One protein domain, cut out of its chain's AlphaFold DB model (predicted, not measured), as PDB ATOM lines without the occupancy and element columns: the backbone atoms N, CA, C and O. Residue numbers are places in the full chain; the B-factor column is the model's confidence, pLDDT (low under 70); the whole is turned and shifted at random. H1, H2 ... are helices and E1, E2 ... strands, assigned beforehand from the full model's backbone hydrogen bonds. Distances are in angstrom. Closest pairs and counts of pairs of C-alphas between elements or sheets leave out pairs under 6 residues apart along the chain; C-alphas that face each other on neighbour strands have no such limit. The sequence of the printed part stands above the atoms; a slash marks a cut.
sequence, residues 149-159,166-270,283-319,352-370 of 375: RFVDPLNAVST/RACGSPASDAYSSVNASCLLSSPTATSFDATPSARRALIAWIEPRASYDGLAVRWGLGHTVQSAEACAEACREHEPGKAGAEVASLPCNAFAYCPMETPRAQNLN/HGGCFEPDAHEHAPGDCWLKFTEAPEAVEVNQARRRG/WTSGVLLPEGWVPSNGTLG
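What this domain is: This is residues 149 to 159, 166 to 270, 283 to 319 and 352 to 370 of the 375 residues of the protein "Predicted protein" of Micromonas pusilla (strain CCMP1545) (UniProt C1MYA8). With little regular structure, a strongly twisted antiparallel sheet, E1-E7-E4-E5-E3, has H4 packed over one face and the antiparallel pair E2-E6 over the other. H1, H2, H3 and H5 gather at one end. Of 172 printed residues, 68 lie in six named helices and seven named strands, mixed in class. The whole is compact, radius of gyration of the C-alphas 15.1 A, spanning 49 by 38 by 31 A.

Where its parts are: Find H1, residues 181-185, from C-alpha (224.294, 136.476, 197.310); then H2 188-193, H3 197-202, E1 204-209, E2 211-213, E3 216-219, H4 229-238, H5 247-250, E4 255-258, H6 264-267, E5 299-303, E6 311-315, and E7 353-358, 16.6 A long, to C-alpha (235.896, 143.532, 180.590).

How they stand to each other: Look at H4, on the sheet: its closest C-alphas with E5, Cys 232 and Cys 299, are 5.6 A apart. Between E1 and E7, N 206 and O 356 are within hydrogen-bond range, 2.8 A. In H1 to H4 every O i to N i+4 pair is within range.

The domain as a whole: Cuts after residues 159, 270 and 319 leave gaps of 18.9, 11.7 and 14.7 A. Residues 264-270 are among 29 under pLDDT 70.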
ATOM      1  N   ARG A 149     241.873 151.526 179.146       89.00
ATOM      2  CA  ARG A 149     241.185 152.370 178.174       89.00
ATOM      3  C   ARG A 149     240.415 153.435 178.934       89.00
ATOM      4  O   ARG A 149     239.649 153.117 179.837       89.00
ATOM      5  N   PHE A 150     240.589 154.691 178.549       86.00
ATOM      6  CA  PHE A 150     239.739 155.765 179.039       86.00
ATOM      7  C   PHE A 150     238.508 155.865 178.157       86.00
ATOM      8  O   PHE A 150     238.617 155.981 176.936       86.00
ATOM      9  N   VAL A 151     237.335 155.807 178.774       80.31
ATOM     10  CA  VAL A 151     236.084 155.981 178.051       80.31
ATOM     11  C   VAL A 151     235.884 157.478 177.850       80.31
ATOM     12  O   VAL A 151     235.694 158.207 178.821       80.31
ATOM     13  N   ASP A 152     235.897 157.954 176.604       71.62
ATOM     14  CA  ASP A 152     235.593 159.359 176.305       71.62
ATOM     15  C   ASP A 152     234.121 159.634 176.647       71.62
ATOM     16  O   ASP A 152     233.264 159.061 175.968       71.62
ATOM     17  N   PRO A 153     233.802 160.473 177.661       60.69
ATOM     18  CA  PRO A 153     232.438 160.799 178.098       60.69
ATOM     19  C   PRO A 153     231.508 161.252 176.970       60.69
ATOM     20  O   PRO A 153     230.297 161.053 177.036       60.69
ATOM     21  N   LEU A 154     232.064 161.876 175.936       59.47
ATOM     22  CA  LEU A 154     231.304 162.517 174.869       59.47
ATOM     23  C   LEU A 154     231.180 161.636 173.622       59.47
ATOM     24  O   LEU A 154     230.250 161.833 172.847       59.47
ATOM     25  N   ASN A 155     232.061 160.641 173.468       55.94
ATOM     26  CA  ASN A 155     232.193 159.838 172.250       55.94
ATOM     27  C   ASN A 155     232.141 158.318 172.491       55.94
ATOM     28  O   ASN A 155     232.653 157.566 171.661       55.94
ATOM     29  N   ALA A 156     231.551 157.821 173.593       54.72
ATOM     30  CA  ALA A 156     231.353 156.368 173.705       54.72
ATOM     31  C   ALA A 156     230.403 155.919 172.602       54.72
ATOM     32  O   ALA A 156     229.202 156.202 172.611       54.72
ATOM     33  N   VAL A 157     230.987 155.230 171.633       51.06
ATOM     34  CA  VAL A 157     230.258 154.578 170.566       51.06
ATOM     35  C   VAL A 157     229.338 153.561 171.224       51.06
ATOM     36  O   VAL A 157     229.770 152.713 172.000       51.06
ATOM     37  N   SER A 158     228.050 153.669 170.922       51.22
ATOM     38  CA  SER A 158     227.075 152.633 171.241       51.22
ATOM     39  C   SER A 158     227.354 151.449 170.316       51.22
ATOM     40  O   SER A 158     226.729 151.335 169.266       51.22
ATOM     41  N   THR A 159     228.360 150.624 170.613       51.19
ATOM     42  CA  THR A 159     228.614 149.435 169.795       51.19
ATOM     43  C   THR A 159     227.602 148.337 170.126       51.19
ATOM     44  O   THR A 159     227.266 148.127 171.295       51.19
ATOM     45  N   ARG A 166     221.129 140.657 183.342       89.38
ATOM     46  CA  ARG A 166     221.496 140.325 184.726       89.38
ATOM     47  C   ARG A 166     220.700 139.102 185.174       89.38
ATOM     48  O   ARG A 166     219.473 139.120 185.079       89.38
ATOM     49  N   ALA A 167     221.377 138.052 185.625       91.75
ATOM     50  CA  ALA A 167     220.731 136.793 185.987       91.75
ATOM     51  C   ALA A 167     220.066 136.871 187.370       91.75
ATOM     52  O   ALA A 167     219.039 136.239 187.601       91.75
ATOM     53  N   CYS A 168     220.631 137.679 188.264       89.81
ATOM     54  CA  CYS A 168     220.225 137.845 189.657       89.81
ATOM     55  C   CYS A 168     219.658 139.243 189.963       89.81
ATOM     56  O   CYS A 168     219.247 139.501 191.093       89.81
ATOM     57  N   GLY A 169     219.586 140.127 188.963       85.12
ATOM     58  CA  GLY A 169     218.947 141.441 189.054       85.12
ATOM     59  C   GLY A 169     219.914 142.587 189.367       85.12
ATOM     60  O   GLY A 169     221.121 142.483 189.171       85.12
ATOM     61  N   SER A 170     219.371 143.731 189.798       80.88
ATOM     62  CA  SER A 170     220.191 144.856 190.272       80.88
ATOM     63  C   SER A 170     220.612 144.588 191.715       80.88
ATOM     64  O   SER A 170     219.740 144.501 192.585       80.88
ATOM     65  N   PRO A 171     221.917 144.497 192.011       67.69
ATOM     66  CA  PRO A 171     222.357 144.242 193.372       67.69
ATOM     67  C   PRO A 171     222.076 145.415 194.321       67.69
ATOM     68  O   PRO A 171     222.065 145.230 195.528       67.69
ATOM     69  N   ALA A 172     221.842 146.630 193.828       66.94
ATOM     70  CA  ALA A 172     221.778 147.817 194.681       66.94
ATOM     71  C   ALA A 172     220.353 148.339 194.935       66.94
ATOM     72  O   ALA A 172     220.190 149.432 195.483       66.94
ATOM     73  N   SER A 173     219.319 147.597 194.508       67.69
ATOM     74  CA  SER A 173     217.949 148.127 194.384       67.69
ATOM     75  C   SER A 173     217.338 148.664 195.685       67.69
ATOM     76  O   SER A 173     216.531 149.592 195.644       67.69
ATOM     77  N   ASP A 174     217.790 148.164 196.832       64.50
ATOM     78  CA  ASP A 174     217.285 148.490 198.163       64.50
ATOM     79  C   ASP A 174     218.406 148.602 199.211       64.50
ATOM     80  O   ASP A 174     218.304 148.075 200.314       64.50
ATOM     81  N   ALA A 175     219.512 149.268 198.865       65.81
ATOM     82  CA  ALA A 175     220.695 149.347 199.735       65.81
ATOM     83  C   ALA A 175     221.229 147.956 200.130       65.81
ATOM     84  O   ALA A 175     221.685 147.731 201.250       65.81
ATOM     85  N   TYR A 176     221.182 147.038 199.165       72.38
ATOM     86  CA  TYR A 176     221.665 145.665 199.259       72.38
ATOM     87  C   TYR A 176     220.818 144.719 200.131       72.38
ATOM     88  O   TYR A 176     221.199 143.559 200.279       72.38
ATOM     89  N   SER A 177     219.667 145.143 200.681       71.50
ATOM     90  CA  SER A 177     218.863 144.270 201.556       71.50
ATOM     91  C   SER A 177     218.169 143.100 200.846       71.50
ATOM     92  O   SER A 177     217.826 142.114 201.495       71.50
ATOM     93  N   SER A 178     218.007 143.167 199.525       73.81
ATOM     94  CA  SER A 178     217.385 142.127 198.690       73.81
ATOM     95  C   SER A 178     218.397 141.301 197.902       73.81
ATOM     96  O   SER A 178     218.011 140.455 197.092       73.81
ATOM     97  N   VAL A 179     219.694 141.531 198.118       79.44
ATOM     98  CA  VAL A 179     220.755 140.853 197.376       79.44
ATOM     99  C   VAL A 179     220.714 139.360 197.651       79.44
ATOM    100  O   VAL A 179     220.978 138.901 198.760       79.44
ATOM    101  N   ASN A 180     220.442 138.583 196.607       86.75
ATOM    102  CA  ASN A 180     220.583 137.136 196.652       86.75
ATOM    103  C   ASN A 180     222.044 136.761 196.366       86.75
ATOM    104  O   ASN A 180     222.425 136.505 195.221       86.75
ATOM    105  N   ALA A 181     222.867 136.760 197.415       83.06
ATOM    106  CA  ALA A 181     224.294 136.476 197.310       83.06
ATOM    107  C   ALA A 181     224.578 135.081 196.720       83.06
ATOM    108  O   ALA A 181     225.435 134.957 195.848       83.06
ATOM    109  N   SER A 182     223.793 134.060 197.079       87.62
ATOM    110  CA  SER A 182     223.928 132.710 196.510       87.62
ATOM    111  C   SER A 182     223.665 132.667 194.995       87.62
ATOM    112  O   SER A 182     224.378 131.979 194.261       87.62
ATOM    113  N   CYS A 183     222.686 133.433 194.499       91.62
ATOM    114  CA  CYS A 183     222.480 133.598 193.057       91.62
ATOM    115  C   CYS A 183     223.701 134.259 192.411       91.62
ATOM    116  O   CYS A 183     224.219 133.761 191.418       91.62
ATOM    117  N   LEU A 184     224.199 135.358 192.986       91.00
ATOM    118  CA  LEU A 184     225.316 136.102 192.403       91.00
ATOM    119  C   LEU A 184     226.594 135.268 192.336       91.00
ATOM    120  O   LEU A 184     227.256 135.286 191.302       91.00
ATOM    121  N   LEU A 185     226.901 134.500 193.385       89.19
ATOM    122  CA  LEU A 185     228.060 133.601 193.431       89.19
ATOM    123  C   LEU A 185     228.012 132.528 192.336       89.19
ATOM    124  O   LEU A 185     229.049 132.139 191.808       89.19
ATOM    125  N   SER A 186     226.809 132.082 191.964       91.25
ATOM    126  CA  SER A 186     226.584 131.109 190.887       91.25
ATOM    127  C   SER A 186     226.237 131.751 189.537       91.25
ATOM    128  O   SER A 186     225.997 131.041 188.558       91.25
ATOM    129  N   SER A 187     226.216 133.085 189.455       92.75
ATOM    130  CA  SER A 187     225.823 133.797 188.239       92.75
ATOM    131  C   SER A 187     226.847 133.588 187.117       92.75
ATOM    132  O   SER A 187     228.053 133.566 187.386       92.75
ATOM    133  N   PRO A 188     226.413 133.560 185.839       92.94
ATOM    134  CA  PRO A 188     227.333 133.473 184.704       92.94
ATOM    135  C   PRO A 188     228.401 134.573 184.703       92.94
ATOM    136  O   PRO A 188     229.511 134.362 184.222       92.94
ATOM    137  N   THR A 189     228.069 135.754 185.241       92.31
ATOM    138  CA  THR A 189     229.023 136.858 185.374       92.31
ATOM    139  C   THR A 189     230.102 136.529 186.402       92.31
ATOM    140  O   THR A 189     231.279 136.662 186.082       92.31
ATOM    141  N   ALA A 190     229.744 136.083 187.609       92.25
ATOM    142  CA  ALA A 190     230.735 135.744 188.631       92.25
ATOM    143  C   ALA A 190     231.649 134.605 188.167       92.25
ATOM    144  O   ALA A 190     232.871 134.742 188.198       92.25
ATOM    145  N   THR A 191     231.071 133.530 187.626       91.69
ATOM    146  CA  THR A 191     231.844 132.363 187.184       91.69
ATOM    147  C   THR A 191     232.788 132.688 186.028       91.69
ATOM    148  O   THR A 191     233.910 132.190 185.998       91.69
ATOM    149  N   SER A 192     232.380 133.536 185.071       89.81
ATOM    150  CA  SER A 192     233.257 133.893 183.946       89.81
ATOM    151  C   SER A 192     234.383 134.838 184.363       89.81
ATOM    152  O   SER A 192     235.479 134.770 183.815       89.81
ATOM    153  N   PHE A 193     234.107 135.742 185.308       89.38
ATOM    154  CA  PHE A 193     235.081 136.726 185.775       89.38
ATOM    155  C   PHE A 193     236.078 136.146 186.776       89.38
ATOM    156  O   PHE A 193     237.177 136.673 186.856       89.38
ATOM    157  N   ASP A 194     235.749 135.058 187.474       86.31
ATOM    158  CA  ASP A 194     236.666 134.379 188.398       86.31
ATOM    159  C   ASP A 194     237.268 133.076 187.852       86.31
ATOM    160  O   ASP A 194     237.871 132.308 188.594       86.31
ATOM    161  N   ALA A 195     237.126 132.805 186.547       84.00
ATOM    162  CA  ALA A 195     237.478 131.505 185.970       84.00
ATOM    163  C   ALA A 195     238.920 131.058 186.284       84.00
ATOM    164  O   ALA A 195     239.156 129.892 186.584       84.00
ATOM    165  N   THR A 196     239.888 131.982 186.214       89.19
ATOM    166  CA  THR A 196     241.263 131.785 186.704       89.19
ATOM    167  C   THR A 196     241.896 133.128 187.097       89.19
ATOM    168  O   THR A 196     241.529 134.165 186.530       89.19
ATOM    169  N   PRO A 197     242.936 133.146 187.956       89.06
ATOM    170  CA  PRO A 197     243.706 134.364 188.229       89.06
ATOM    171  C   PRO A 197     244.292 135.011 186.963       89.06
ATOM    172  O   PRO A 197     244.359 136.234 186.851       89.06
ATOM    173  N   SER A 198     244.702 134.203 185.981       89.38
ATOM    174  CA  SER A 198     245.226 134.705 184.706       89.38
ATOM    175  C   SER A 198     244.137 135.333 183.834       89.38
ATOM    176  O   SER A 198     244.398 136.358 183.209       89.38
ATOM    177  N   ALA A 199     242.918 134.783 183.840       89.62
ATOM    178  CA  ALA A 199     241.771 135.381 183.160       89.62
ATOM    179  C   ALA A 199     241.406 136.742 183.773       89.62
ATOM    180  O   ALA A 199     241.236 137.707 183.032       89.62
ATOM    181  N   ARG A 200     241.402 136.864 185.112       90.06
ATOM    182  CA  ARG A 200     241.206 138.155 185.804       90.06
ATOM    183  C   ARG A 200     242.248 139.192 185.400       90.06
ATOM    184  O   ARG A 200     241.908 140.310 185.020       90.06
ATOM    185  N   ARG A 201     243.527 138.808 185.409       89.88
ATOM    186  CA  ARG A 201     244.635 139.688 184.997       89.88
ATOM    187  C   ARG A 201     244.596 140.073 183.513       89.88
ATOM    188  O   ARG A 201     245.209 141.069 183.127       89.88
ATOM    189  N   ALA A 202     243.909 139.299 182.672       91.12
ATOM    190  CA  ALA A 202     243.748 139.588 181.249       91.12
ATOM    191  C   ALA A 202     242.660 140.634 180.950       91.12
ATOM    192  O   ALA A 202     242.635 141.169 179.843       91.12
ATOM    193  N   LEU A 203     241.792 140.958 181.914       93.31
ATOM    194  CA  LEU A 203     240.702 141.908 181.707       93.31
ATOM    195  C   LEU A 203     241.217 143.320 181.394       93.31
ATOM    196  O   LEU A 203     242.155 143.828 182.015       93.31
ATOM    197  N   ILE A 204     240.548 143.993 180.466       94.81
ATOM    198  CA  ILE A 204     240.798 145.381 180.083       94.81
ATOM    199  C   ILE A 204     240.002 146.294 181.014       94.81
ATOM    200  O   ILE A 204     238.792 146.140 181.158       94.81
ATOM    201  N   ALA A 205     240.683 147.257 181.632       96.50
ATOM    202  CA  ALA A 205     240.048 148.263 182.470       96.50
ATOM    203  C   ALA A 205     239.518 149.410 181.603       96.50
ATOM    204  O   ALA A 205     240.291 150.072 180.912       96.50
ATOM    205  N   TRP A 206     238.215 149.657 181.665       95.31
ATOM    206  CA  TRP A 206     237.542 150.778 181.021       95.31
ATOM    207  C   TRP A 206     237.206 151.831 182.069       95.31
ATOM    208  O   TRP A 206     236.287 151.648 182.865       95.31
ATOM    209  N   ILE A 207     237.979 152.914 182.085       95.25
ATOM    210  CA  ILE A 207     237.953 153.941 183.125       95.25
ATOM    211  C   ILE A 207     237.179 155.160 182.635       95.25
ATOM    212  O   ILE A 207     237.516 155.756 181.612       95.25
ATOM    213  N   GLU A 208     236.161 155.554 183.390       92.31
ATOM    214  CA  GLU A 208     235.348 156.738 183.154       92.31
ATOM    215  C   GLU A 208     235.547 157.774 184.273       92.31
ATOM    216  O   GLU A 208     235.097 157.582 185.410       92.31
ATOM    217  N   PRO A 209     236.189 158.912 183.963       91.44
ATOM    218  CA  PRO A 209     236.235 160.051 184.866       91.44
ATOM    219  C   PRO A 209     234.850 160.672 185.067       91.44
ATOM    220  O   PRO A 209     234.053 160.764 184.130       91.44
ATOM    221  N   ARG A 210     234.602 161.222 186.261       90.06
ATOM    222  CA  ARG A 210     233.326 161.860 186.635       90.06
ATOM    223  C   ARG A 210     232.141 160.890 186.515       90.06
ATOM    224  O   ARG A 210     231.080 161.260 185.996       90.06
ATOM    225  N   ALA A 211     232.330 159.675 187.018       91.25
ATOM    226  CA  ALA A 211     231.314 158.636 187.110       91.25
ATOM    227  C   ALA A 211     231.425 157.869 188.432       91.25
ATOM    228  O   ALA A 211     232.519 157.571 188.904       91.25
ATOM    229  N   SER A 212     230.269 157.530 188.997       91.94
ATOM    230  CA  SER A 212     230.076 156.631 190.133       91.94
ATOM    231  C   SER A 212     229.281 155.425 189.637       91.94
ATOM    232  O   SER A 212     228.082 155.527 189.350       91.94
ATOM    233  N   TYR A 213     229.976 154.301 189.466       93.44
ATOM    234  CA  TYR A 213     229.368 153.024 189.103       93.44
ATOM    235  C   TYR A 213     228.869 152.293 190.343       93.44
ATOM    236  O   TYR A 213     229.515 152.289 191.398       93.44
ATOM    237  N   ASP A 214     227.707 151.672 190.199       90.81
ATOM    238  CA  ASP A 214     227.086 150.861 191.227       90.81
ATOM    239  C   ASP A 214     227.630 149.428 191.227       90.81
ATOM    240  O   ASP A 214     228.202 148.947 190.245       90.81
ATOM    241  N   GLY A 215     227.447 148.743 192.350       91.00
ATOM    242  CA  GLY A 215     227.890 147.368 192.542       91.00
ATOM    243  C   GLY A 215     228.139 147.048 194.010       91.00
ATOM    244  O   GLY A 215     228.329 147.943 194.835       91.00
ATOM    245  N   LEU A 216     228.163 145.756 194.322       90.44
ATOM    246  CA  LEU A 216     228.454 145.250 195.660       90.44
ATOM    247  C   LEU A 216     229.917 145.466 195.982       90.44
ATOM    248  O   LEU A 216     230.765 145.010 195.222       90.44
ATOM    249  N   ALA A 217     230.219 146.103 197.110       89.75
ATOM    250  CA  ALA A 217     231.592 146.218 197.578       89.75
ATOM    251  C   ALA A 217     232.137 144.826 197.947       89.75
ATOM    252  O   ALA A 217     231.755 144.252 198.965       89.75
ATOM    253  N   VAL A 218     233.042 144.295 197.121       91.19
ATOM    254  CA  VAL A 218     233.801 143.064 197.412       91.19
ATOM    255  C   VAL A 218     235.057 143.367 198.229       91.19
ATOM    256  O   VAL A 218     235.590 142.498 198.915       91.19
ATOM    257  N   ARG A 219     235.489 144.635 198.211       91.00
ATOM    258  CA  ARG A 219     236.412 145.236 199.173       91.00
ATOM    259  C   ARG A 219     236.010 146.689 199.399       91.00
ATOM    260  O   ARG A 219     235.849 147.454 198.447       91.00
ATOM    261  N   TRP A 220     235.851 147.057 200.662       87.69
ATOM    262  CA  TRP A 220     235.495 148.413 201.068       87.69
ATOM    263  C   TRP A 220     236.642 149.384 200.778       87.69
ATOM    264  O   TRP A 220     237.803 149.026 200.965       87.69
ATOM    265  N   GLY A 221     236.311 150.600 200.331       80.12
ATOM    266  CA  GLY A 221     237.303 151.655 200.088       80.12
ATOM    267  C   GLY A 221     237.815 152.314 201.369       80.12
ATOM    268  O   GLY A 221     238.950 152.773 201.403       80.12
ATOM    269  N   LEU A 222     237.025 152.283 202.447       82.38
ATOM    270  CA  LEU A 222     237.443 152.738 203.776       82.38
ATOM    271  C   LEU A 222     238.652 151.917 204.251       82.38
ATOM    272  O   LEU A 222     238.536 150.725 204.532       82.38
ATOM    273  N   GLY A 223     239.820 152.560 204.328       81.25
ATOM    274  CA  GLY A 223     241.084 151.896 204.674       81.25
ATOM    275  C   GLY A 223     241.749 151.140 203.516       81.25
ATOM    276  O   GLY A 223     242.762 150.475 203.727       81.25
ATOM    277  N   HIS A 224     241.221 151.254 202.295       90.81
ATOM    278  CA  HIS A 224     241.840 150.760 201.069       90.81
ATOM    279  C   HIS A 224     242.055 151.922 200.098       90.81
ATOM    280  O   HIS A 224     241.185 152.259 199.294       90.81
ATOM    281  N   THR A 225     243.235 152.532 200.181       92.88
ATOM    282  CA  THR A 225     243.593 153.706 199.386       92.88
ATOM    283  C   THR A 225     244.650 153.385 198.338       92.88
ATOM    284  O   THR A 225     245.548 152.568 198.548       92.88
ATOM    285  N   VAL A 226     244.544 154.042 197.186       95.12
ATOM    286  CA  VAL A 226     245.483 153.938 196.062       95.12
ATOM    287  C   VAL A 226     245.724 155.317 195.447       95.12
ATOM    288  O   VAL A 226     244.972 156.261 195.675       95.12
ATOM    289  N   GLN A 227     246.777 155.444 194.640       93.88
ATOM    290  CA  GLN A 227     247.196 156.740 194.090       93.88
ATOM    291  C   GLN A 227     246.465 157.143 192.801       93.88
ATOM    292  O   GLN A 227     246.526 158.306 192.412       93.88
ATOM    293  N   SER A 228     245.790 156.210 192.118       95.56
ATOM    294  CA  SER A 228     245.112 156.501 190.851       95.56
ATOM    295  C   SER A 228     243.986 155.513 190.525       95.56
ATOM    296  O   SER A 228     243.878 154.436 191.117       95.56
ATOM    297  N   ALA A 229     243.160 155.855 189.533       96.44
ATOM    298  CA  ALA A 229     242.087 154.983 189.059       96.44
ATOM    299  C   ALA A 229     242.627 153.689 188.428       96.44
ATOM    300  O   ALA A 229     242.031 152.629 188.578       96.44
ATOM    301  N   GLU A 230     243.771 153.759 187.753       96.88
ATOM    302  CA  GLU A 230     244.481 152.613 187.185       96.88
ATOM    303  C   GLU A 230     245.009 151.690 188.276       96.88
ATOM    304  O   GLU A 230     244.875 150.476 188.154       96.88
ATOM    305  N   ALA A 231     245.551 152.250 189.361       96.94
ATOM    306  CA  ALA A 231     245.951 151.462 190.520       96.94
ATOM    307  C   ALA A 231     244.737 150.776 191.172       96.94
ATOM    308  O   ALA A 231     244.832 149.620 191.578       96.94
ATOM    309  N   CYS A 232     243.576 151.442 191.207       97.94
ATOM    310  CA  CYS A 232     242.334 150.826 191.679       97.94
ATOM    311  C   CYS A 232     241.847 149.702 190.744       97.94
ATOM    312  O   CYS A 232     241.419 148.643 191.204       97.94
ATOM    313  N   ALA A 233     241.969 149.894 189.428       97.62
ATOM    314  CA  ALA A 233     241.675 148.861 188.442       97.62
ATOM    315  C   ALA A 233     242.608 147.647 188.583       97.62
ATOM    316  O   ALA A 233     242.158 146.512 188.446       97.62
ATOM    317  N   GLU A 234     243.887 147.869 188.892       96.06
ATOM    318  CA  GLU A 234     244.826 146.775 189.139       96.06
ATOM    319  C   GLU A 234     244.501 146.031 190.434       96.06
ATOM    320  O   GLU A 234     244.406 144.807 190.422       96.06
ATOM    321  N   ALA A 235     244.189 146.754 191.512       95.50
ATOM    322  CA  ALA A 235     243.707 146.142 192.748       95.50
ATOM    323  C   ALA A 235     242.442 145.290 192.515       95.50
ATOM    324  O   ALA A 235     242.268 144.254 193.151       95.50
ATOM    325  N   CYS A 236     241.585 145.683 191.567       96.06
ATOM    326  CA  CYS A 236     240.437 144.882 191.144       96.06
ATOM    327  C   CYS A 236     240.852 143.584 190.425       96.06
ATOM    328  O   CYS A 236     240.292 142.530 190.711       96.06
ATOM    329  N   ARG A 237     241.860 143.608 189.541       94.81
ATOM    330  CA  ARG A 237     242.388 142.384 188.892       94.81
ATOM    331  C   ARG A 237     243.040 141.425 189.886       94.81
ATOM    332  O   ARG A 237     242.925 140.206 189.740       94.81
ATOM    333  N   GLU A 238     243.747 141.985 190.865       93.12
ATOM    334  CA  GLU A 238     244.442 141.246 191.918       93.12
ATOM    335  C   GLU A 238     243.498 140.761 193.029       93.12
ATOM    336  O   GLU A 238     243.891 139.906 193.821       93.12
ATOM    337  N   HIS A 239     242.251 141.250 193.078       91.56
ATOM    338  CA  HIS A 239     241.262 140.823 194.069       91.56
ATOM    339  C   HIS A 239     241.042 139.315 194.013       91.56
ATOM    340  O   HIS A 239     240.722 138.749 192.967       91.56
ATOM    341  N   GLU A 240     241.178 138.674 195.167       87.81
ATOM    342  CA  GLU A 240     240.950 137.249 195.352       87.81
ATOM    343  C   GLU A 240     239.697 137.043 196.205       87.81
ATOM    344  O   GLU A 240     239.690 137.415 197.386       87.81
ATOM    345  N   PRO A 241     238.639 136.449 195.626       86.38
ATOM    346  CA  PRO A 241     237.424 136.135 196.356       86.38
ATOM    347  C   PRO A 241     237.668 135.282 197.602       86.38
ATOM    348  O   PRO A 241     238.535 134.410 197.628       86.38
ATOM    349  N   GLY A 242     236.884 135.532 198.649       74.94
ATOM    350  CA  GLY A 242     236.845 134.703 199.858       74.94
ATOM    351  C   GLY A 242     237.872 135.072 200.930       74.94
ATOM    352  O   GLY A 242     237.785 134.575 202.049       74.94
ATOM    353  N   LYS A 243     238.802 135.997 200.655       63.72
ATOM    354  CA  LYS A 243     239.777 136.469 201.659       63.72
ATOM    355  C   LYS A 243     239.218 137.482 202.665       63.72
ATOM    356  O   LYS A 243     239.866 137.745 203.672       63.72
ATOM    357  N   ALA A 244     238.032 138.045 202.425       56.19
ATOM    358  CA  ALA A 244     237.483 139.138 203.229       56.19
ATOM    359  C   ALA A 244     236.096 138.836 203.830       56.19
ATOM    360  O   ALA A 244     235.171 139.603 203.632       56.19
ATOM    361  N   GLY A 245     235.951 137.741 204.585       48.72
ATOM    362  CA  GLY A 245     234.991 137.557 205.701       48.72
ATOM    363  C   GLY A 245     233.463 137.678 205.490       48.72
ATOM    364  O   GLY A 245     232.721 137.183 206.332       48.72
ATOM    365  N   ALA A 246     232.966 138.295 204.417       59.62
ATOM    366  CA  ALA A 246     231.547 138.474 204.104       59.62
ATOM    367  C   ALA A 246     231.151 137.651 202.868       59.62
ATOM    368  O   ALA A 246     231.962 137.458 201.969       59.62
ATOM    369  N   GLU A 247     229.890 137.213 202.772       64.25
ATOM    370  CA  GLU A 247     229.400 136.388 201.648       64.25
ATOM    371  C   GLU A 247     229.614 137.068 200.280       64.25
ATOM    372  O   GLU A 247     230.008 136.426 199.310       64.25
ATOM    373  N   VAL A 248     229.464 138.396 200.219       75.94
ATOM    374  CA  VAL A 248     229.741 139.194 199.010       75.94
ATOM    375  C   VAL A 248     231.233 139.372 198.720       75.94
ATOM    376  O   VAL A 248     231.600 139.626 197.580       75.94
ATOM    377  N   ALA A 249     232.115 139.199 199.707       77.94
ATOM    378  CA  ALA A 249     233.560 139.235 199.486       77.94
ATOM    379  C   ALA A 249     234.084 137.978 198.771       77.94
ATOM    380  O   ALA A 249     235.228 137.954 198.313       77.94
ATOM    381  N   SER A 250     233.244 136.947 198.648       87.12
ATOM    382  CA  SER A 250     233.472 135.771 197.806       87.12
ATOM    383  C   SER A 250     233.088 135.989 196.338       87.12
ATOM    384  O   SER A 250     233.175 135.055 195.548       87.12
ATOM    385  N   LEU A 251     232.698 137.205 195.943       91.56
ATOM    386  CA  LEU A 251     232.528 137.572 194.537       91.56
ATOM    387  C   LEU A 251     233.843 138.119 193.948       91.56
ATOM    388  O   LEU A 251     234.618 138.769 194.664       91.56
ATOM    389  N   PRO A 252     234.101 137.908 192.642       93.44
ATOM    390  CA  PRO A 252     235.208 138.559 191.948       93.44
ATOM    391  C   PRO A 252     234.994 140.067 191.860       93.44
ATOM    392  O   PRO A 252     233.872 140.562 191.941       93.44
ATOM    393  N   CYS A 253     236.071 140.809 191.620       95.19
ATOM    394  CA  CYS A 253     235.964 142.218 191.274       95.19
ATOM    395  C   CYS A 253     235.866 142.373 189.751       95.19
ATOM    396  O   CYS A 253     236.672 141.816 189.005       95.19
ATOM    397  N   ASN A 254     234.875 143.131 189.280       96.12
ATOM    398  CA  ASN A 254     234.712 143.469 187.860       96.12
ATOM    399  C   ASN A 254     234.277 144.925 187.615       96.12
ATOM    400  O   ASN A 254     234.146 145.350 186.466       96.12
ATOM    401  N   ALA A 255     234.094 145.698 188.680       96.56
ATOM    402  CA  ALA A 255     233.848 147.127 188.649       96.56
ATOM    403  C   ALA A 255     234.594 147.792 189.808       96.56
ATOM    404  O   ALA A 255     234.934 147.147 190.796       96.56
ATOM    405  N   PHE A 256     234.839 149.090 189.717       97.50
ATOM    406  CA  PHE A 256     235.427 149.840 190.820       97.50
ATOM    407  C   PHE A 256     234.959 151.291 190.826       97.50
ATOM    408  O   PHE A 256     234.552 151.831 189.794       97.50
ATOM    409  N   ALA A 257     235.053 151.922 191.994       96.06
ATOM    410  CA  ALA A 257     234.936 153.367 192.151       96.06
ATOM    411  C   ALA A 257     236.151 153.885 192.924       96.06
ATOM    412  O   ALA A 257     236.487 153.377 193.991       96.06
ATOM    413  N   TYR A 258     236.813 154.884 192.363       96.69
ATOM    414  CA  TYR A 258     238.015 155.498 192.897       96.69
ATOM    415  C   TYR A 258     237.754 156.972 193.188       96.69
ATOM    416  O   TYR A 258     237.244 157.696 192.323       96.69
ATOM    417  N   CYS A 259     238.112 157.417 194.390       94.25
ATOM    418  CA  CYS A 259     238.101 158.829 194.723       94.25
ATOM    419  C   CYS A 259     239.451 159.470 194.378       94.25
ATOM    420  O   CYS A 259     240.450 159.117 195.004       94.25
ATOM    421  N   PRO A 260     239.521 160.409 193.416       92.44
ATOM    422  CA  PRO A 260     240.777 161.060 193.060       92.44
ATOM    423  C   PRO A 260     241.477 161.716 194.251       92.44
ATOM    424  O   PRO A 260     240.825 162.346 195.082       92.44
ATOM    425  N   MET A 261     242.813 161.618 194.292       86.19
ATOM    426  CA  MET A 261     243.643 162.333 195.277       86.19
ATOM    427  C   MET A 261     243.376 163.845 195.256       86.19
ATOM    428  O   MET A 261     243.388 164.505 196.291       86.19
ATOM    429  N   GLU A 262     243.093 164.377 194.068       82.12
ATOM    430  CA  GLU A 262     242.706 165.764 193.860       82.12
ATOM    431  C   GLU A 262     241.267 165.822 193.358       82.12
ATOM    432  O   GLU A 262     240.967 165.496 192.207       82.12
ATOM    433  N   THR A 263     240.358 166.269 194.219       73.25
ATOM    434  CA  THR A 263     238.997 166.602 193.801       73.25
ATOM    435  C   THR A 263     238.843 168.122 193.711       73.25
ATOM    436  O   THR A 263     239.475 168.862 194.468       73.25
ATOM    437  N   PRO A 264     237.943 168.643 192.858       66.00
ATOM    438  CA  PRO A 264     237.577 170.055 192.911       66.00
ATOM    439  C   PRO A 264     237.059 170.482 194.294       66.00
ATOM    440  O   PRO A 264     237.139 171.660 194.628       66.00
ATOM    441  N   ARG A 265     236.541 169.552 195.114       64.81
ATOM    442  CA  ARG A 265     236.189 169.834 196.513       64.81
ATOM    443  C   ARG A 265     237.431 170.007 197.385       64.81
ATOM    444  O   ARG A 265     237.438 170.915 198.203       64.81
ATOM    445  N   ALA A 266     238.484 169.216 197.167       58.06
ATOM    446  CA  ALA A 266     239.791 169.409 197.799       58.06
ATOM    447  C   ALA A 266     240.402 170.773 197.453       58.06
ATOM    448  O   ALA A 266     240.967 171.430 198.318       58.06
ATOM    449  N   GLN A 267     240.245 171.218 196.203       51.09
ATOM    450  CA  GLN A 267     240.851 172.457 195.700       51.09
ATOM    451  C   GLN A 267     240.077 173.736 196.075       51.09
ATOM    452  O   GLN A 267     240.659 174.816 196.069       51.09
ATOM    453  N   ASN A 268     238.780 173.639 196.395       50.44
ATOM    454  CA  ASN A 268     237.926 174.789 196.738       50.44
ATOM    455  C   ASN A 268     237.650 174.934 198.247       50.44
ATOM    456  O   ASN A 268     236.776 175.711 198.634       50.44
ATOM    457  N   LEU A 269     238.374 174.213 199.105       53.44
ATOM    458  CA  LEU A 269     238.325 174.417 200.551       53.44
ATOM    459  C   LEU A 269     239.063 175.717 200.912       53.44
ATOM    460  O   LEU A 269     240.258 175.720 201.189       53.44
ATOM    461  N   ASN A 270     238.339 176.837 200.913       50.50
ATOM    462  CA  ASN A 270     238.653 177.935 201.819       50.50
ATOM    463  C   ASN A 270     237.976 177.644 203.171       50.50
ATOM    464  O   ASN A 270     236.835 177.186 203.213       50.50
ATOM    465  N   HIS A 283     237.194 166.721 204.415       53.47
ATOM    466  CA  HIS A 283     238.551 166.406 203.964       53.47
ATOM    467  C   HIS A 283     238.583 166.104 202.465       53.47
ATOM    468  O   HIS A 283     238.769 164.959 202.087       53.47
ATOM    469  N   GLY A 284     238.361 167.104 201.602       67.31
ATOM    470  CA  GLY A 284     238.698 167.046 200.162       67.31
ATOM    471  C   GLY A 284     238.178 165.846 199.349       67.31
ATOM    472  O   GLY A 284     238.669 165.580 198.254       67.31
ATOM    473  N   GLY A 285     237.204 165.121 199.882       82.25
ATOM    474  CA  GLY A 285     236.794 163.805 199.429       82.25
ATOM    475  C   GLY A 285     235.749 163.796 198.323       82.25
ATOM    476  O   GLY A 285     235.296 164.839 197.844       82.25
ATOM    477  N   CYS A 286     235.313 162.598 197.940       88.50
ATOM    478  CA  CYS A 286     234.255 162.415 196.951       88.50
ATOM    479  C   CYS A 286     232.867 162.519 197.593       88.50
ATOM    480  O   CYS A 286     232.703 162.360 198.796       88.50
ATOM    481  N   PHE A 287     231.853 162.908 196.812       87.19
ATOM    482  CA  PHE A 287     230.474 163.018 197.312       87.19
ATOM    483  C   PHE A 287     229.735 161.733 196.978       87.19
ATOM    484  O   PHE A 287     229.641 161.370 195.807       87.19
ATOM    485  N   GLU A 288     229.144 161.125 197.990       84.81
ATOM    486  CA  GLU A 288     228.149 160.065 197.893       84.81
ATOM    487  C   GLU A 288     226.954 160.538 198.744       84.81
ATOM    488  O   GLU A 288     227.161 161.208 199.756       84.81
ATOM    489  N   PRO A 289     225.700 160.276 198.346       76.62
ATOM    490  CA  PRO A 289     224.523 160.688 199.118       76.62
ATOM    491  C   PRO A 289     224.267 159.806 200.358       76.62
ATOM    492  O   PRO A 289     223.151 159.812 200.878       76.62
ATOM    493  N   ASP A 290     225.236 158.993 200.783       75.44
ATOM    494  CA  ASP A 290     225.102 158.085 201.919       75.44
ATOM    495  C   ASP A 290     225.619 158.714 203.228       75.44
ATOM    496  O   ASP A 290     225.917 159.906 203.305       75.44
ATOM    497  N   ALA A 291     225.634 157.924 204.303       73.69
ATOM    498  CA  ALA A 291     226.078 158.378 205.620       73.69
ATOM    499  C   ALA A 291     227.609 158.342 205.790       73.69
ATOM    500  O   ALA A 291     228.094 158.558 206.904       73.69
ATOM    501  N   HIS A 292     228.361 157.997 204.742       76.25
ATOM    502  CA  HIS A 292     229.785 157.736 204.830       76.25
ATOM    503  C   HIS A 292     230.637 158.880 204.292       76.25
ATOM    504  O   HIS A 292     230.270 159.681 203.437       76.25
ATOM    505  N   GLU A 293     231.832 158.918 204.856       81.06
ATOM    506  CA  GLU A 293     232.911 159.819 204.509       81.06
ATOM    507  C   GLU A 293     233.780 159.121 203.470       81.06
ATOM    508  O   GLU A 293     234.209 157.988 203.707       81.06
ATOM    509  N   HIS A 294     234.095 159.784 202.362       85.81
ATOM    510  CA  HIS A 294     235.003 159.224 201.364       85.81
ATOM    511  C   HIS A 294     236.266 160.053 201.272       85.81
ATOM    512  O   HIS A 294     236.202 161.218 200.890       85.81
ATOM    513  N   ALA A 295     237.407 159.465 201.614       87.12
ATOM    514  CA  ALA A 295     238.684 160.157 201.584       87.12
ATOM    515  C   ALA A 295     239.285 160.161 200.166       87.12
ATOM    516  O   ALA A 295     239.014 159.261 199.362       87.12
ATOM    517  N   PRO A 296     240.129 161.155 199.834       89.56
ATOM    518  CA  PRO A 296     240.959 161.090 198.640       89.56
ATOM    519  C   PRO A 296     241.781 159.798 198.625       89.56
ATOM    520  O   PRO A 296     242.394 159.424 199.625       89.56
ATOM    521  N   GLY A 297     241.788 159.117 197.485       92.06
ATOM    522  CA  GLY A 297     242.478 157.846 197.307       92.06
ATOM    523  C   GLY A 297     241.626 156.606 197.574       92.06
ATOM    524  O   GLY A 297     242.064 155.521 197.194       92.06
ATOM    525  N   ASP A 298     240.435 156.727 198.174       94.38
ATOM    526  CA  ASP A 298     239.559 155.579 198.446       94.38
ATOM    527  C   ASP A 298     239.309 154.750 197.177       94.38
ATOM    528  O   ASP A 298     238.861 155.272 196.152       94.38
ATOM    529  N   CYS A 299     239.564 153.443 197.258       96.12
ATOM    530  CA  CYS A 299     239.372 152.490 196.170       96.12
ATOM    531  C   CYS A 299     238.365 151.409 196.558       96.12
ATOM    532  O   CYS A 299     238.657 150.467 197.297       96.12
ATOM    533  N   TRP A 300     237.165 151.524 196.010       95.31
ATOM    534  CA  TRP A 300     236.073 150.586 196.216       95.31
ATOM    535  C   TRP A 300     236.106 149.529 195.126       95.31
ATOM    536  O   TRP A 300     235.809 149.829 193.967       95.31
ATOM    537  N   LEU A 301     236.433 148.293 195.499       95.62
ATOM    538  CA  LEU A 301     236.376 147.155 194.586       95.62
ATOM    539  C   LEU A 301     234.965 146.595 194.605       95.62
ATOM    540  O   LEU A 301     234.414 146.336 195.679       95.62
ATOM    541  N   LYS A 302     234.373 146.421 193.426       94.69
ATOM    542  CA  LYS A 302     232.964 146.077 193.290       94.69
ATOM    543  C   LYS A 302     232.730 144.885 192.369       94.69
ATOM    544  O   LYS A 302     233.471 144.640 191.416       94.69
ATOM    545  N   PHE A 303     231.631 144.195 192.636       94.19
ATOM    546  CA  PHE A 303     231.010 143.251 191.721       94.19
ATOM    547  C   PHE A 303     229.700 143.822 191.185       94.19
ATOM    548  O   PHE A 303     228.879 144.352 191.938       94.19
ATOM    549  N   THR A 304     229.478 143.675 189.884       92.94
ATOM    550  CA  THR A 304     228.215 144.002 189.224       92.94
ATOM    551  C   THR A 304     227.888 142.967 188.152       92.94
ATOM    552  O   THR A 304     228.783 142.422 187.500       92.94
ATOM    553  N   GLU A 305     226.605 142.674 187.957       92.56
ATOM    554  CA  GLU A 305     226.168 141.839 186.841       92.56
ATOM    555  C   GLU A 305     226.094 142.644 185.546       92.56
ATOM    556  O   GLU A 305     225.650 143.794 185.542       92.56
ATOM    557  N   ALA A 306     226.480 142.000 184.440       91.38
ATOM    558  CA  ALA A 306     226.592 142.640 183.132       91.38
ATOM    559  C   ALA A 306     227.413 143.952 183.193       91.38
ATOM    560  O   ALA A 306     226.878 145.019 182.887       91.38
ATOM    561  N   PRO A 307     228.704 143.912 183.595       92.81
ATOM    562  CA  PRO A 307     229.572 145.096 183.684       92.81
ATOM    563  C   PRO A 307     229.666 145.894 182.373       92.81
ATOM    564  O   PRO A 307     229.887 147.099 182.389       92.81
ATOM    565  N   GLU A 308     229.431 145.262 181.224       90.94
ATOM    566  CA  GLU A 308     229.319 145.939 179.930       90.94
ATOM    567  C   GLU A 308     228.102 146.881 179.831       90.94
ATOM    568  O   GLU A 308     228.082 147.801 179.016       90.94
ATOM    569  N   ALA A 309     227.087 146.697 180.674       90.38
ATOM    570  CA  ALA A 309     225.968 147.608 180.889       90.38
ATOM    571  C   ALA A 309     225.838 147.942 182.377       90.38
ATOM    572  O   ALA A 309     224.789 147.751 182.996       90.38
ATOM    573  N   VAL A 310     226.933 148.456 182.937       91.38
ATOM    574  CA  VAL A 310     227.041 148.829 184.348       91.38
ATOM    575  C   VAL A 310     225.917 149.758 184.806       91.38
ATOM    576  O   VAL A 310     225.449 150.634 184.075       91.38
ATOM    577  N   GLU A 311     225.471 149.561 186.041       90.75
ATOM    578  CA  GLU A 311     224.553 150.481 186.704       90.75
ATOM    579  C   GLU A 311     225.298 151.733 187.160       90.75
ATOM    580  O   GLU A 311     226.363 151.660 187.764       90.75
ATOM    581  N   VAL A 312     224.743 152.900 186.857       89.44
ATOM    582  CA  VAL A 312     225.384 154.192 187.091       89.44
ATOM    583  C   VAL A 312     224.576 154.985 188.107       89.44
ATOM    584  O   VAL A 312     223.410 155.303 187.861       89.44
ATOM    585  N   ASN A 313     225.214 155.355 189.214       87.81
ATOM    586  CA  ASN A 313     224.606 156.169 190.267       87.81
ATOM    587  C   ASN A 313     224.717 157.655 189.976       87.81
ATOM    588  O   ASN A 313     223.800 158.421 190.259       87.81
ATOM    589  N   GLN A 314     225.838 158.065 189.393       86.44
ATOM    590  CA  GLN A 314     226.067 159.427 188.937       86.44
ATOM    591  C   GLN A 314     227.044 159.362 187.753       86.44
ATOM    592  O   GLN A 314     228.036 158.648 187.842       86.44
ATOM    593  N   ALA A 315     226.836 160.097 186.657       81.69
ATOM    594  CA  ALA A 315     227.865 160.217 185.612       81.69
ATOM    595  C   ALA A 315     227.690 161.458 184.749       81.69
ATOM    596  O   ALA A 315     226.568 161.837 184.426       81.69
ATOM    597  N   ARG A 316     228.805 162.029 184.276       71.94
ATOM    598  CA  ARG A 316     228.812 163.198 183.380       71.94
ATOM    599  C   ARG A 316     227.981 162.996 182.106       71.94
ATOM    600  O   ARG A 316     227.312 163.936 181.676       71.94
ATOM    601  N   ARG A 317     228.015 161.804 181.495       67.12
ATOM    602  CA  ARG A 317     227.347 161.521 180.204       67.12
ATOM    603  C   ARG A 317     225.830 161.662 180.251       67.12
ATOM    604  O   ARG A 317     225.203 161.958 179.242       67.12
ATOM    605  N   ARG A 318     225.229 161.454 181.423       63.03
ATOM    606  CA  ARG A 318     223.770 161.473 181.623       63.03
ATOM    607  C   ARG A 318     223.266 162.860 182.037       63.03
ATOM    608  O   ARG A 318     222.179 163.010 182.586       63.03
ATOM    609  N   GLY A 319     224.065 163.879 181.721       56.88
ATOM    610  CA  GLY A 319     224.024 165.188 182.343       56.88
ATOM    611  C   GLY A 319     224.714 165.124 183.699       56.88
ATOM    612  O   GLY A 319     224.790 164.073 184.319       56.88
ATOM    613  N   TRP A 352     233.832 161.189 191.617       93.06
ATOM    614  CA  TRP A 352     234.358 159.850 191.404       93.06
ATOM    615  C   TRP A 352     234.924 159.630 189.998       93.06
ATOM    616  O   TRP A 352     234.418 160.161 189.004       93.06
ATOM    617  N   THR A 353     235.924 158.760 189.922       94.44
ATOM    618  CA  THR A 353     236.318 158.065 188.696       94.44
ATOM    619  C   THR A 353     235.983 156.596 188.887       94.44
ATOM    620  O   THR A 353     236.421 155.991 189.858       94.44
ATOM    621  N   SER A 354     235.213 156.008 187.982       96.00
ATOM    622  CA  SER A 354     234.828 154.598 188.082       96.00
ATOM    623  C   SER A 354     235.286 153.832 186.861       96.00
ATOM    624  O   SER A 354     235.628 154.420 185.838       96.00
ATOM    625  N   GLY A 355     235.282 152.511 186.943       96.19
ATOM    626  CA  GLY A 355     235.555 151.695 185.778       96.19
ATOM    627  C   GLY A 355     234.982 150.300 185.883       96.19
ATOM    628  O   GLY A 355     234.573 149.851 186.952       96.19
ATOM    629  N   VAL A 356     234.953 149.630 184.737       96.44
ATOM    630  CA  VAL A 356     234.633 148.209 184.634       96.44
ATOM    631  C   VAL A 356     235.785 147.466 183.995       96.44
ATOM    632  O   VAL A 356     236.489 147.995 183.136       96.44
ATOM    633  N   LEU A 357     235.981 146.232 184.430       96.25
ATOM    634  CA  LEU A 357     236.924 145.316 183.825       96.25
ATOM    635  C   LEU A 357     236.125 144.453 182.855       96.25
ATOM    636  O   LEU A 357     235.083 143.928 183.231       96.25
ATOM    637  N   LEU A 358     236.576 144.329 181.612       94.06
ATOM    638  CA  LEU A 358     235.896 143.532 180.590       94.06
ATOM    639  C   LEU A 358     236.896 142.641 179.843       94.06
ATOM    640  O   LEU A 358     238.062 143.019 179.719       94.06
ATOM    641  N   PRO A 359     236.473 141.475 179.328       91.38
ATOM    642  CA  PRO A 359     237.313 140.671 178.449       91.38
ATOM    643  C   PRO A 359     237.740 141.446 177.198       91.38
ATOM    644  O   PRO A 359     237.111 142.427 176.792       91.38
ATOM    645  N   GLU A 360     238.807 140.989 176.551       87.50
ATOM    646  CA  GLU A 360     239.218 141.545 175.265       87.50
ATOM    647  C   GLU A 360     238.097 141.425 174.215       87.50
ATOM    648  O   GLU A 360     237.348 140.449 174.187       87.50
ATOM    649  N   GLY A 361     237.943 142.459 173.383       86.44
ATOM    650  CA  GLY A 361     236.862 142.564 172.396       86.44
ATOM    651  C   GLY A 361     235.532 143.103 172.942       86.44
ATOM    652  O   GLY A 361     234.648 143.435 172.153       86.44
ATOM    653  N   TRP A 362     235.386 143.251 174.261       88.00
ATOM    654  CA  TRP A 362     234.195 143.837 174.878       88.00
ATOM    655  C   TRP A 362     234.378 145.336 175.100       88.00
ATOM    656  O   TRP A 362     235.448 145.790 175.505       88.00
ATOM    657  N   VAL A 363     233.310 146.100 174.875       87.19
ATOM    658  CA  VAL A 363     233.269 147.557 175.052       87.19
ATOM    659  C   VAL A 363     232.088 147.890 175.964       87.19
ATOM    660  O   VAL A 363     231.004 147.338 175.756       87.19
ATOM    661  N   PRO A 364     232.256 148.762 176.975       88.44
ATOM    662  CA  PRO A 364     231.143 149.182 177.806       88.44
ATOM    663  C   PRO A 364     230.145 150.002 176.983       88.44
ATOM    664  O   PRO A 364     230.511 150.879 176.201       88.44
ATOM    665  N   SER A 365     228.866 149.729 177.197       85.88
ATOM    666  CA  SER A 365     227.761 150.569 176.751       85.88
ATOM    667  C   SER A 365     227.640 151.821 177.632       85.88
ATOM    668  O   SER A 365     228.392 152.024 178.584       85.88
ATOM    669  N   ASN A 366     226.614 152.636 177.383       81.44
ATOM    670  CA  ASN A 366     226.271 153.751 178.270       81.44
ATOM    671  C   ASN A 366     225.780 153.303 179.663       81.44
ATOM    672  O   ASN A 366     225.531 154.159 180.517       81.44
ATOM    673  N   GLY A 367     225.586 152.000 179.893       85.00
ATOM    674  CA  GLY A 367     225.067 151.445 181.141       85.00
ATOM    675  C   GLY A 367     223.559 151.627 181.317       85.00
ATOM    676  O   GLY A 367     222.838 152.049 180.405       85.00
ATOM    677  N   THR A 368     223.070 151.387 182.531       85.69
ATOM    678  CA  THR A 368     221.704 151.731 182.966       85.69
ATOM    679  C   THR A 368     221.758 152.643 184.184       85.69
ATOM    680  O   THR A 368     222.782 152.726 184.854       85.69
ATOM    681  N   LEU A 369     220.674 153.361 184.489       86.00
ATOM    682  CA  LEU A 369     220.610 154.065 185.771       86.00
ATOM    683  C   LEU A 369     220.550 153.034 186.892       86.00
ATOM    684  O   LEU A 369     219.727 152.120 186.837       86.00
ATOM    685  N   GLY A 370     221.441 153.187 187.864       85.69
ATOM    686  CA  GLY A 370     221.380 152.430 189.096       85.69
ATOM    687  C   GLY A 370     220.231 152.922 189.976       85.69
ATOM    688  O   GLY A 370     219.743 154.046 189.817       85.69
TER     689      GLY A 370